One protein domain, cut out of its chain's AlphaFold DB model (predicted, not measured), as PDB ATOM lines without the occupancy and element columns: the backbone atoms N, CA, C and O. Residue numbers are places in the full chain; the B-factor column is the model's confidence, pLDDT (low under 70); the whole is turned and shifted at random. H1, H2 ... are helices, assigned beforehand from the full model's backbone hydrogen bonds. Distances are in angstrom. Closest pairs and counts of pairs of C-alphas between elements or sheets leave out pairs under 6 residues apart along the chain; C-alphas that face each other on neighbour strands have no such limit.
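Overview. This is residues 56 to 132 and 141 to 153 of the 171 residues of an uncharacterized protein of Paracoccus hibiscisoli (UniProt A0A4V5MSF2). One long helix, H7, runs along a body of shorter helices: H4 and H2 cross it, H6 meets it at a corner, and H8 crosses H4 on the side away from H7. H1 and H3 pack on H2, and H5 packs on H4 and H6. The printed part has 90 residues with eight named helices, H1 to H8 in chain order, and no named strand; its class is all helix. It is compact, with a radius of gyration of the C-alphas of 12.0 A and spans of 37 by 26 by 20 A.

Along the chain. Find C-alpha 109 at (141.721, 147.269, 150.539); from there H7 runs 28.9 A to C-alpha 128 at (134.911, 162.837, 127.180). Before it come H1, residues 56 to 59; H2, 62 to 69, 10.3 A; H3, 73 to 76; H4, 80 to 89, 14.3 A; H5, 92 to 95; and H6, 102 to 107. H8, residues 141 to 153, runs 18.5 A to C-alpha 153 at (157.094, 153.114, 127.922).

Arrangement. Begin at the hub, H7. It touches H4 at a steep tilt of 50 degrees, opposite ways; the closest C-alphas, Thr 84 and Ser 123, are 5.2 A apart. With residues 118 to 122 alone it touches H2, about perpendicular at 75 degrees, closest at C-alphas 68 and 122, 5.4 A. H6 touches H7 only at the corner. H8 touches H4, about perpendicular at 74 degrees, and is apart from H7. In H2, H4, H6, H7 and H8 every O i to N i+4 pair is within hydrogen-bond range; H1, H3 and H5 are too short for such a pair.

Size, cuts and confidence. The C-alphas farthest apart, Asp 108 and Asp 132, are 37.0 A apart. Residues 133 to 140 are not printed; C-alphas 132 and 141 are 17.9 A apart across the cut. Of the links printed whole, none is long. Look for pLDDT under 70 at residue 56 and residues 141 to 144.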
ATOM      1  N   THR A  56     146.563 160.309 147.768       65.56
ATOM      2  CA  THR A  56     146.178 159.288 146.787       65.56
ATOM      3  C   THR A  56     146.959 159.420 145.474       65.56
ATOM      4  O   THR A  56     147.320 158.413 144.874       65.56
ATOM      5  N   ASN A  57     147.333 160.634 145.051       75.25
ATOM      6  CA  ASN A  57     148.157 160.817 143.850       75.25
ATOM      7  C   ASN A  57     149.612 160.350 144.007       75.25
ATOM      8  O   ASN A  57     150.284 160.110 143.005       75.25
ATOM      9  N   SER A  58     150.090 160.173 145.243       82.44
ATOM     10  CA  SER A  58     151.463 159.727 145.511       82.44
ATOM     11  C   SER A  58     151.701 158.239 145.238       82.44
ATOM     12  O   SER A  58     152.848 157.837 145.073       82.44
ATOM     13  N   MET A  59     150.643 157.424 145.149       89.19
ATOM     14  CA  MET A  59     150.784 155.998 144.825       89.19
ATOM     15  C   MET A  59     150.904 155.739 143.320       89.19
ATOM     16  O   MET A  59     151.262 154.630 142.928       89.19
ATOM     17  N   PHE A  60     150.583 156.725 142.478       92.12
ATOM     18  CA  PHE A  60     150.668 156.601 141.027       92.12
ATOM     19  C   PHE A  60     152.047 157.005 140.518       92.12
ATOM     20  O   PHE A  60     152.657 157.953 141.004       92.12
ATOM     21  N   VAL A  61     152.497 156.351 139.448       91.75
ATOM     22  CA  VAL A  61     153.690 156.803 138.731       91.75
ATOM     23  C   VAL A  61     153.479 158.233 138.208       91.75
ATOM     24  O   VAL A  61     152.365 158.573 137.797       91.75
ATOM     25  N   PRO A  62     154.525 159.079 138.126       89.19
ATOM     26  CA  PRO A  62     154.370 160.513 137.867       89.19
ATOM     27  C   PRO A  62     153.552 160.877 136.622       89.19
ATOM     28  O   PRO A  62     152.815 161.857 136.622       89.19
ATOM     29  N   MET A  63     153.651 160.089 135.548       86.75
ATOM     30  CA  MET A  63     152.889 160.344 134.320       86.75
ATOM     31  C   MET A  63     151.384 160.083 134.500       86.75
ATOM     32  O   MET A  63     150.563 160.800 133.936       86.75
ATOM     33  N   VAL A  64     151.018 159.086 135.309       91.62
ATOM     34  CA  VAL A  64     149.619 158.778 135.644       91.62
ATOM     35  C   VAL A  64     149.096 159.757 136.693       91.62
ATOM     36  O   VAL A  64     147.964 160.218 136.568       91.62
ATOM     37  N   ALA A  65     149.929 160.146 137.662       91.94
ATOM     38  CA  ALA A  65     149.599 161.184 138.637       91.94
ATOM     39  C   ALA A  65     149.199 162.502 137.945       91.94
ATOM     40  O   ALA A  65     148.187 163.096 138.288       91.94
ATOM     41  N   LEU A  66     149.919 162.919 136.895       90.81
ATOM     42  CA  LEU A  66     149.560 164.118 136.121       90.81
ATOM     43  C   LEU A  66     148.191 164.003 135.429       90.81
ATOM     44  O   LEU A  66     147.419 164.958 135.442       90.81
ATOM     45  N   CYS A  67     147.891 162.848 134.831       92.19
ATOM     46  CA  CYS A  67     146.599 162.612 134.182       92.19
ATOM     47  C   CYS A  67     145.440 162.539 135.190       92.19
ATOM     48  O   CYS A  67     144.338 162.989 134.892       92.19
ATOM     49  N   THR A  68     145.672 161.977 136.377       91.62
ATOM     50  CA  THR A  68     144.644 161.826 137.421       91.62
ATOM     51  C   THR A  68     144.393 163.125 138.196       91.62
ATOM     52  O   THR A  68     143.247 163.394 138.538       91.62
ATOM     53  N   ASP A  69     145.419 163.958 138.397       91.62
ATOM     54  CA  ASP A  69     145.319 165.276 139.050       91.62
ATOM     55  C   ASP A  69     144.649 166.338 138.162       91.62
ATOM     56  O   ASP A  69     143.776 167.089 138.596       91.62
ATOM     57  N   SER A  70     145.059 166.408 136.893       90.50
ATOM     58  CA  SER A  70     144.577 167.402 135.932       90.50
ATOM     59  C   SER A  70     144.336 166.734 134.577       90.50
ATOM     60  O   SER A  70     145.177 166.835 133.677       90.50
ATOM     61  N   PRO A  71     143.194 166.042 134.410       90.25
ATOM     62  CA  PRO A  71     142.907 165.291 133.199       90.25
ATOM     63  C   PRO A  71     142.719 166.221 131.998       90.25
ATOM     64  O   PRO A  71     141.743 166.971 131.899       90.25
ATOM     65  N   ASP A  72     143.636 166.123 131.041       92.06
ATOM     66  CA  ASP A  72     143.579 166.802 129.754       92.06
ATOM     67  C   ASP A  72     144.236 165.956 128.646       92.06
ATOM     68  O   ASP A  72     144.797 164.884 128.883       92.06
ATOM     69  N   VAL A  73     144.130 166.410 127.395       89.62
ATOM     70  CA  VAL A  73     144.603 165.647 126.227       89.62
ATOM     71  C   VAL A  73     146.122 165.440 126.249       89.62
ATOM     72  O   VAL A  73     146.601 164.396 125.802       89.62
ATOM     73  N   GLU A  74     146.879 166.416 126.749       90.06
ATOM     74  CA  GLU A  74     148.338 166.363 126.834       90.06
ATOM     75  C   GLU A  74     148.780 165.463 127.990       90.06
ATOM     76  O   GLU A  74     149.614 164.578 127.785       90.06
ATOM     77  N   SER A  75     148.175 165.625 129.172       89.88
ATOM     78  CA  SER A  75     148.517 164.841 130.367       89.88
ATOM     79  C   SER A  75     148.104 163.370 130.251       89.88
ATOM     80  O   SER A  75     148.873 162.476 130.611       89.88
ATOM     81  N   CYS A  76     146.929 163.088 129.683       92.00
ATOM     82  CA  CYS A  76     146.401 161.729 129.568       92.00
ATOM     83  C   CYS A  76     146.760 161.025 128.255       92.00
ATOM     84  O   CYS A  76     146.638 159.804 128.165       92.00
ATOM     85  N   GLY A  77     147.222 161.739 127.225       88.25
ATOM     86  CA  GLY A  77     147.385 161.180 125.875       88.25
ATOM     87  C   GLY A  77     148.265 159.929 125.787       88.25
ATOM     88  O   GLY A  77     147.967 159.028 125.000       88.25
ATOM     89  N   ALA A  78     149.316 159.859 126.608       86.62
ATOM     90  CA  ALA A  78     150.260 158.742 126.642       86.62
ATOM     91  C   ALA A  78     149.818 157.569 127.534       86.62
ATOM     92  O   ALA A  78     150.308 156.459 127.349       86.62
ATOM     93  N   VAL A  79     148.919 157.811 128.494       90.69
ATOM     94  CA  VAL A  79     148.519 156.822 129.513       90.69
ATOM     95  C   VAL A  79     147.068 156.381 129.391       90.69
ATOM     96  O   VAL A  79     146.666 155.436 130.062       90.69
ATOM     97  N   ARG A  80     146.284 157.041 128.531       91.50
ATOM     98  CA  ARG A  80     144.835 156.857 128.429       91.50
ATOM     99  C   ARG A  80     144.423 155.399 128.296       91.50
ATOM    100  O   ARG A  80     143.539 154.987 129.027       91.50
ATOM    101  N   THR A  81     145.081 154.620 127.433       90.19
ATOM    102  CA  THR A  81     144.679 153.229 127.179       90.19
ATOM    103  C   THR A  81     144.916 152.391 128.427       90.19
ATOM    104  O   THR A  81     144.042 151.651 128.869       90.19
ATOM    105  N   VAL A  82     146.080 152.568 129.052       90.81
ATOM    106  CA  VAL A  82     146.468 151.823 130.250       90.81
ATOM    107  C   VAL A  82     145.605 152.204 131.460       90.81
ATOM    108  O   VAL A  82     145.201 151.329 132.221       90.81
ATOM    109  N   VAL A  83     145.271 153.490 131.612       92.56
ATOM    110  CA  VAL A  83     144.344 153.990 132.641       92.56
ATOM    111  C   VAL A  83     142.944 153.420 132.434       92.56
ATOM    112  O   VAL A  83     142.362 152.903 133.385       92.56
ATOM    113  N   THR A  84     142.418 153.439 131.206       92.19
ATOM    114  CA  THR A  84     141.076 152.912 130.921       92.19
ATOM    115  C   THR A  84     140.986 151.398 131.104       92.19
ATOM    116  O   THR A  84     140.003 150.923 131.667       92.19
ATOM    117  N   GLU A  85     142.011 150.641 130.697       91.88
ATOM    118  CA  GLU A  85     142.058 149.182 130.888       91.88
ATOM    119  C   GLU A  85     142.198 148.804 132.368       91.88
ATOM    120  O   GLU A  85     141.518 147.898 132.858       91.88
ATOM    121  N   CYS A  86     143.049 149.516 133.111       93.69
ATOM    122  CA  CYS A  86     143.167 149.315 134.551       93.69
ATOM    123  C   CYS A  86     141.850 149.640 135.269       93.69
ATOM    124  O   CYS A  86     141.416 148.870 136.123       93.69
ATOM    125  N   ALA A  87     141.179 150.733 134.897       93.94
ATOM    126  CA  ALA A  87     139.894 151.110 135.480       93.94
ATOM    127  C   ALA A  87     138.783 150.082 135.193       93.94
ATOM    128  O   ALA A  87     137.900 149.896 136.031       93.94
ATOM    129  N   SER A  88     138.810 149.407 134.035       92.12
ATOM    130  CA  SER A  88     137.794 148.411 133.673       92.12
ATOM    131  C   SER A  88     138.002 147.054 134.341       92.12
ATOM    132  O   SER A  88     137.032 146.449 134.795       92.12
ATOM    133  N   GLU A  89     139.244 146.569 134.393       92.50
ATOM    134  CA  GLU A  89     139.550 145.215 134.881       92.50
ATOM    135  C   GLU A  89     139.956 145.195 136.360       92.50
ATOM    136  O   GLU A  89     139.675 144.226 137.064       92.50
ATOM    137  N   LEU A  90     140.599 146.265 136.844       93.31
ATOM    138  CA  LEU A  90     141.110 146.428 138.208       93.31
ATOM    139  C   LEU A  90     141.846 145.175 138.721       93.31
ATOM    140  O   LEU A  90     141.550 144.639 139.790       93.31
ATOM    141  N   THR A  91     142.810 144.687 137.938       92.25
ATOM    142  CA  THR A  91     143.683 143.570 138.321       92.25
ATOM    143  C   THR A  91     145.142 143.998 138.316       92.25
ATOM    144  O   THR A  91     145.524 144.939 137.622       92.25
ATOM    145  N   LEU A  92     145.980 143.275 139.062       90.25
ATOM    146  CA  LEU A  92     147.406 143.578 139.153       90.25
ATOM    147  C   LEU A  92     148.074 143.564 137.769       90.25
ATOM    148  O   LEU A  92     148.822 144.473 137.455       90.25
ATOM    149  N   GLU A  93     147.725 142.622 136.891       89.19
ATOM    150  CA  GLU A  93     148.241 142.573 135.513       89.19
ATOM    151  C   GLU A  93     147.921 143.843 134.707       89.19
ATOM    152  O   GLU A  93     148.773 144.335 133.964       89.19
ATOM    153  N   PHE A  94     146.710 144.388 134.868       88.00
ATOM    154  CA  PHE A  94     146.258 145.577 134.147       88.00
ATOM    155  C   PHE A  94     146.578 146.890 134.850       88.00
ATOM    156  O   PHE A  94     146.518 147.937 134.205       88.00
ATOM    157  N   CYS A  95     147.069 146.868 136.083       92.19
ATOM    158  CA  CYS A  95     147.334 148.082 136.851       92.19
ATOM    159  C   CYS A  95     148.771 148.220 137.373       92.19
ATOM    160  O   CYS A  95     149.134 149.290 137.851       92.19
ATOM    161  N   ASP A  96     149.603 147.183 137.259       91.62
ATOM    162  CA  ASP A  96     150.942 147.148 137.856       91.62
ATOM    163  C   ASP A  96     151.848 148.330 137.496       91.62
ATOM    164  O   ASP A  96     152.594 148.803 138.342       91.62
ATOM    165  N   VAL A  97     151.779 148.827 136.259       90.44
ATOM    166  CA  VAL A  97     152.626 149.944 135.800       90.44
ATOM    167  C   VAL A  97     152.098 151.328 136.155       90.44
ATOM    168  O   VAL A  97     152.769 152.317 135.874       90.44
ATOM    169  N   LEU A  98     150.870 151.421 136.666       92.50
ATOM    170  CA  LEU A  98     150.259 152.704 137.011       92.50
ATOM    171  C   LEU A  98     150.656 153.139 138.414       92.50
ATOM    172  O   LEU A  98     150.603 154.332 138.699       92.50
ATOM    173  N   PHE A  99     151.050 152.191 139.262       92.81
ATOM    174  CA  PHE A  99     151.390 152.426 140.654       92.81
ATOM    175  C   PHE A  99     152.897 152.352 140.878       92.81
ATOM    176  O   PHE A  99     153.584 151.560 140.235       92.81
ATOM    177  N   GLU A 100     153.408 153.144 141.819       90.25
ATOM    178  CA  GLU A 100     154.799 153.024 142.273       90.25
ATOM    179  C   GLU A 100     155.039 151.681 142.986       90.25
ATOM    180  O   GLU A 100     156.088 151.063 142.808       90.25
ATOM    181  N   ASP A 101     154.042 151.201 143.740       91.19
ATOM    182  CA  ASP A 101     154.032 149.885 144.383       91.19
ATOM    183  C   ASP A 101     152.646 149.232 144.245       91.19
ATOM    184  O   ASP A 101     151.755 149.377 145.084       91.19
ATOM    185  N   ALA A 102     152.446 148.509 143.143       91.62
ATOM    186  CA  ALA A 102     151.182 147.832 142.881       91.62
ATOM    187  C   ALA A 102     150.891 146.702 143.881       91.62
ATOM    188  O   ALA A 102     149.733 146.464 144.212       91.62
ATOM    189  N   GLU A 103     151.908 146.001 144.391       92.94
ATOM    190  CA  GLU A 103     151.678 144.942 145.381       92.94
ATOM    191  C   GLU A 103     151.114 145.525 146.679       92.94
ATOM    192  O   GLU A 103     150.185 144.953 147.259       92.94
ATOM    193  N   MET A 104     151.612 146.690 147.100       92.88
ATOM    194  CA  MET A 104     151.059 147.432 148.230       92.88
ATOM    195  C   MET A 104     149.605 147.841 147.975       92.88
ATOM    196  O   MET A 104     148.738 147.507 148.780       92.88
ATOM    197  N   VAL A 105     149.313 148.477 146.835       93.19
ATOM    198  CA  VAL A 105     147.948 148.933 146.507       93.19
ATOM    199  C   VAL A 105     146.955 147.769 146.458       93.19
ATOM    200  O   VAL A 105     145.853 147.881 146.975       93.19
ATOM    201  N   PHE A 106     147.328 146.621 145.886       95.12
ATOM    202  CA  PHE A 106     146.430 145.460 145.797       95.12
ATOM    203  C   PHE A 106     146.341 144.629 147.085       95.12
ATOM    204  O   PHE A 106     145.444 143.787 147.202       95.12
ATOM    205  N   SER A 107     147.259 144.818 148.037       95.25
ATOM    206  CA  SER A 107     147.228 144.129 149.335       95.25
ATOM    207  C   SER A 107     146.514 144.922 150.430       95.25
ATOM    208  O   SER A 107     146.100 144.319 151.425       95.25
ATOM    209  N   ASP A 108     146.308 146.225 150.228       95.00
ATOM    210  CA  ASP A 108     145.545 147.101 151.114       95.00
ATOM    211  C   ASP A 108     144.173 147.451 150.494       95.00
ATOM    212  O   ASP A 108     144.113 148.106 149.452       95.00
ATOM    213  N   PRO A 109     143.048 147.013 151.093       92.81
ATOM    214  CA  PRO A 109     141.721 147.269 150.539       92.81
ATOM    215  C   PRO A 109     141.347 148.756 150.515       92.81
ATOM    216  O   PRO A 109     140.583 149.142 149.632       92.81
ATOM    217  N   ASP A 110     141.872 149.564 151.440       92.69
ATOM    218  CA  ASP A 110     141.555 150.991 151.512       92.69
ATOM    219  C   ASP A 110     142.272 151.731 150.366       92.69
ATOM    220  O   ASP A 110     141.641 152.467 149.607       92.69
ATOM    221  N   LEU A 111     143.560 151.429 150.134       91.62
ATOM    222  CA  LEU A 111     144.306 151.970 148.987       91.62
ATOM    223  C   LEU A 111     143.723 151.516 147.646       91.62
ATOM    224  O   LEU A 111     143.676 152.293 146.693       91.62
ATOM    225  N   LEU A 112     143.266 150.264 147.553       92.62
ATOM    226  CA  LEU A 112     142.630 149.759 146.340       92.62
ATOM    227  C   LEU A 112     141.300 150.471 146.048       92.62
ATOM    228  O   LEU A 112     140.980 150.717 144.881       92.62
ATOM    229  N   GLU A 113     140.514 150.786 147.082       92.69
ATOM    230  CA  GLU A 113     139.262 151.535 146.940       92.69
ATOM    231  C   GLU A 113     139.524 152.967 146.462       92.69
ATOM    232  O   GLU A 113     138.902 153.407 145.487       92.69
ATOM    233  N   ASP A 114     140.501 153.642 147.062       90.94
ATOM    234  CA  ASP A 114     140.923 154.982 146.655       90.94
ATOM    235  C   ASP A 114     141.446 154.989 145.211       90.94
ATOM    236  O   ASP A 114     141.020 155.797 144.379       90.94
ATOM    237  N   ALA A 115     142.302 154.024 144.863       92.25
ATOM    238  CA  ALA A 115     142.829 153.872 143.512       92.25
ATOM    239  C   ALA A 115     141.718 153.651 142.487       92.25
ATOM    240  O   ALA A 115     141.719 154.265 141.417       92.25
ATOM    241  N   LYS A 116     140.737 152.804 142.814       93.62
ATOM    242  CA  LYS A 116     139.578 152.557 141.956       93.62
ATOM    243  C   LYS A 116     138.776 153.833 141.720       93.62
ATOM    244  O   LYS A 116     138.340 154.060 140.589       93.62
ATOM    245  N   LEU A 117     138.556 154.641 142.756       93.06
ATOM    246  CA  LEU A 117     137.804 155.890 142.645       93.06
ATOM    247  C   LEU A 117     138.512 156.869 141.703       93.06
ATOM    248  O   LEU A 117     137.894 157.360 140.755       93.06
ATOM    249  N   VAL A 118     139.817 157.070 141.903       93.81
ATOM    250  CA  VAL A 118     140.635 157.958 141.065       93.81
ATOM    251  C   VAL A 118     140.693 157.467 139.617       93.81
ATOM    252  O   VAL A 118     140.429 158.233 138.691       93.81
ATOM    253  N   LEU A 119     140.959 156.177 139.399       93.62
ATOM    254  CA  LEU A 119     141.034 155.592 138.057       93.62
ATOM    255  C   LEU A 119     139.693 155.637 137.319       93.62
ATOM    256  O   LEU A 119     139.668 155.868 136.111       93.62
ATOM    257  N   THR A 120     138.578 155.451 138.032       93.69
ATOM    258  CA  THR A 120     137.238 155.578 137.443       93.69
ATOM    259  C   THR A 120     136.993 157.015 136.996       93.69
ATOM    260  O   THR A 120     136.605 157.233 135.852       93.69
ATOM    261  N   SER A 121     137.283 157.993 137.858       93.00
ATOM    262  CA  SER A 121     137.106 159.408 137.522       93.00
ATOM    263  C   SER A 121     137.990 159.838 136.347       93.00
ATOM    264  O   SER A 121     137.507 160.481 135.414       93.00
ATOM    265  N   ALA A 122     139.259 159.422 136.335       92.00
ATOM    266  CA  ALA A 122     140.167 159.696 135.225       92.00
ATOM    267  C   ALA A 122     139.697 159.033 133.920       92.00
ATOM    268  O   ALA A 122     139.726 159.665 132.868       92.00
ATOM    269  N   SER A 123     139.213 157.788 133.980       94.00
ATOM    270  CA  SER A 123     138.660 157.069 132.823       94.00
ATOM    271  C   SER A 123     137.422 157.765 132.243       94.00
ATOM    272  O   SER A 123     137.316 157.929 131.026       94.00
ATOM    273  N   GLU A 124     136.518 158.251 133.097       92.69
ATOM    274  CA  GLU A 124     135.359 159.048 132.675       92.69
ATOM    275  C   GLU A 124     135.793 160.357 132.003       92.69
ATOM    276  O   GLU A 124     135.312 160.678 130.914       92.69
ATOM    277  N   ALA A 125     136.759 161.071 132.589       92.06
ATOM    278  CA  ALA A 125     137.299 162.289 131.994       92.06
ATOM    279  C   ALA A 125     137.950 162.015 130.627       92.06
ATOM    280  O   ALA A 125     137.706 162.749 129.670       92.06
ATOM    281  N   ILE A 126     138.736 160.938 130.507       93.31
ATOM    282  CA  ILE A 126     139.359 160.491 129.251       93.31
ATOM    283  C   ILE A 126     138.300 160.176 128.188       93.31
ATOM    284  O   ILE A 126     138.501 160.512 127.020       93.31
ATOM    285  N   ALA A 127     137.178 159.555 128.559       89.62
ATOM    286  CA  ALA A 127     136.114 159.203 127.617       89.62
ATOM    287  C   ALA A 127     135.457 160.437 126.970       89.62
ATOM    288  O   ALA A 127     135.032 160.378 125.814       89.62
ATOM    289  N   ASP A 128     135.423 161.561 127.688       89.25
ATOM    290  CA  ASP A 128     134.911 162.837 127.180       89.25
ATOM    291  C   ASP A 128     135.941 163.607 126.324       89.25
ATOM    292  O   ASP A 128     135.594 164.573 125.628       89.25
ATOM    293  N   MET A 129     137.209 163.183 126.329       90.06
ATOM    294  CA  MET A 129     138.277 163.822 125.563       90.06
ATOM    295  C   MET A 129     138.306 163.370 124.103       90.06
ATOM    296  O   MET A 129     138.075 162.216 123.743       90.06
ATOM    297  N   LYS A 130     138.686 164.305 123.231       86.44
ATOM    298  CA  LYS A 130     138.969 164.020 121.823       86.44
ATOM    299  C   LYS A 130     140.466 163.941 121.612       86.44
ATOM    300  O   LYS A 130     141.138 164.961 121.501       86.44
ATOM    301  N   PHE A 131     140.958 162.719 121.525       81.50
ATOM    302  CA  PHE A 131     142.307 162.444 121.063       81.50
ATOM    303  C   PHE A 131     142.290 162.239 119.552       81.50
ATOM    304  O   PHE A 131     141.313 161.719 119.008       81.50
ATOM    305  N   ASP A 132     143.378 162.597 118.882       77.06
ATOM    306  CA  ASP A 132     143.517 162.312 117.460       77.06
ATOM    307  C   ASP A 132     143.444 160.791 117.221       77.06
ATOM    308  O   ASP A 132     144.213 160.004 117.788       77.06
ATOM    309  N   ALA A 141     142.808 145.155 117.856       59.00
ATOM    310  CA  ALA A 141     144.082 144.451 118.062       59.00
ATOM    311  C   ALA A 141     145.251 145.426 118.288       59.00
ATOM    312  O   ALA A 141     146.206 145.105 119.003       59.00
ATOM    313  N   ILE A 142     145.179 146.619 117.683       63.28
ATOM    314  CA  ILE A 142     146.138 147.692 117.941       63.28
ATOM    315  C   ILE A 142     145.962 148.224 119.350       63.28
ATOM    316  O   ILE A 142     146.971 148.523 119.956       63.28
ATOM    317  N   GLU A 143     144.750 148.317 119.886       69.19
ATOM    318  CA  GLU A 143     144.505 148.905 121.201       69.19
ATOM    319  C   GLU A 143     145.171 148.091 122.312       69.19
ATOM    320  O   GLU A 143     145.982 148.647 123.040       69.19
ATOM    321  N   ALA A 144     145.020 146.763 122.314       68.44
ATOM    322  CA  ALA A 144     145.761 145.896 123.236       68.44
ATOM    323  C   ALA A 144     147.291 145.969 123.023       68.44
ATOM    324  O   ALA A 144     148.079 145.994 123.971       68.44
ATOM    325  N   THR A 145     147.745 146.042 121.765       75.75
ATOM    326  CA  THR A 145     149.180 146.195 121.443       75.75
ATOM    327  C   THR A 145     149.714 147.564 121.882       75.75
ATOM    328  O   THR A 145     150.867 147.693 122.304       75.75
ATOM    329  N   ARG A 146     148.878 148.595 121.789       78.88
ATOM    330  CA  ARG A 146     149.160 149.983 122.130       78.88
ATOM    331  C   ARG A 146     149.197 150.140 123.634       78.88
ATOM    332  O   ARG A 146     150.190 150.662 124.112       78.88
ATOM    333  N   ALA A 147     148.218 149.613 124.359       82.00
ATOM    334  CA  ALA A 147     148.243 149.543 125.809       82.00
ATOM    335  C   ALA A 147     149.521 148.858 126.286       82.00
ATOM    336  O   ALA A 147     150.255 149.414 127.092       82.00
ATOM    337  N   ASN A 148     149.884 147.709 125.706       81.75
ATOM    338  CA  ASN A 148     151.141 147.040 126.042       81.75
ATOM    339  C   ASN A 148     152.390 147.898 125.733       81.75
ATOM    340  O   ASN A 148     153.361 147.904 126.493       81.75
ATOM    341  N   SER A 149     152.369 148.650 124.632       81.50
ATOM    342  CA  SER A 149     153.452 149.576 124.277       81.50
ATOM    343  C   SER A 149     153.529 150.759 125.246       81.50
ATOM    344  O   SER A 149     154.615 151.115 125.690       81.50
ATOM    345  N   GLU A 150     152.387 151.325 125.632       81.56
ATOM    346  CA  GLU A 150     152.259 152.390 126.629       81.56
ATOM    347  C   GLU A 150     152.737 151.905 128.005       81.56
ATOM    348  O   GLU A 150     153.562 152.567 128.627       81.56
ATOM    349  N   ARG A 151     152.366 150.686 128.421       81.94
ATOM    350  CA  ARG A 151     152.905 150.035 129.629       81.94
ATOM    351  C   ARG A 151     154.420 149.875 129.577       81.94
ATOM    352  O   ARG A 151     155.095 150.084 130.578       81.94
ATOM    353  N   THR A 152     154.968 149.493 128.424       81.56
ATOM    354  CA  THR A 152     156.421 149.345 128.240       81.56
ATOM    355  C   THR A 152     157.133 150.693 128.361       81.56
ATOM    356  O   THR A 152     158.160 150.782 129.027       81.56
ATOM    357  N   MET A 153     156.564 151.755 127.781       82.56
ATOM    358  CA  MET A 153     157.094 153.114 127.922       82.56
ATOM    359  C   MET A 153     157.022 153.617 129.368       82.56
ATOM    360  O   MET A 153     157.968 154.248 129.830       82.56
TER     361      MET A 153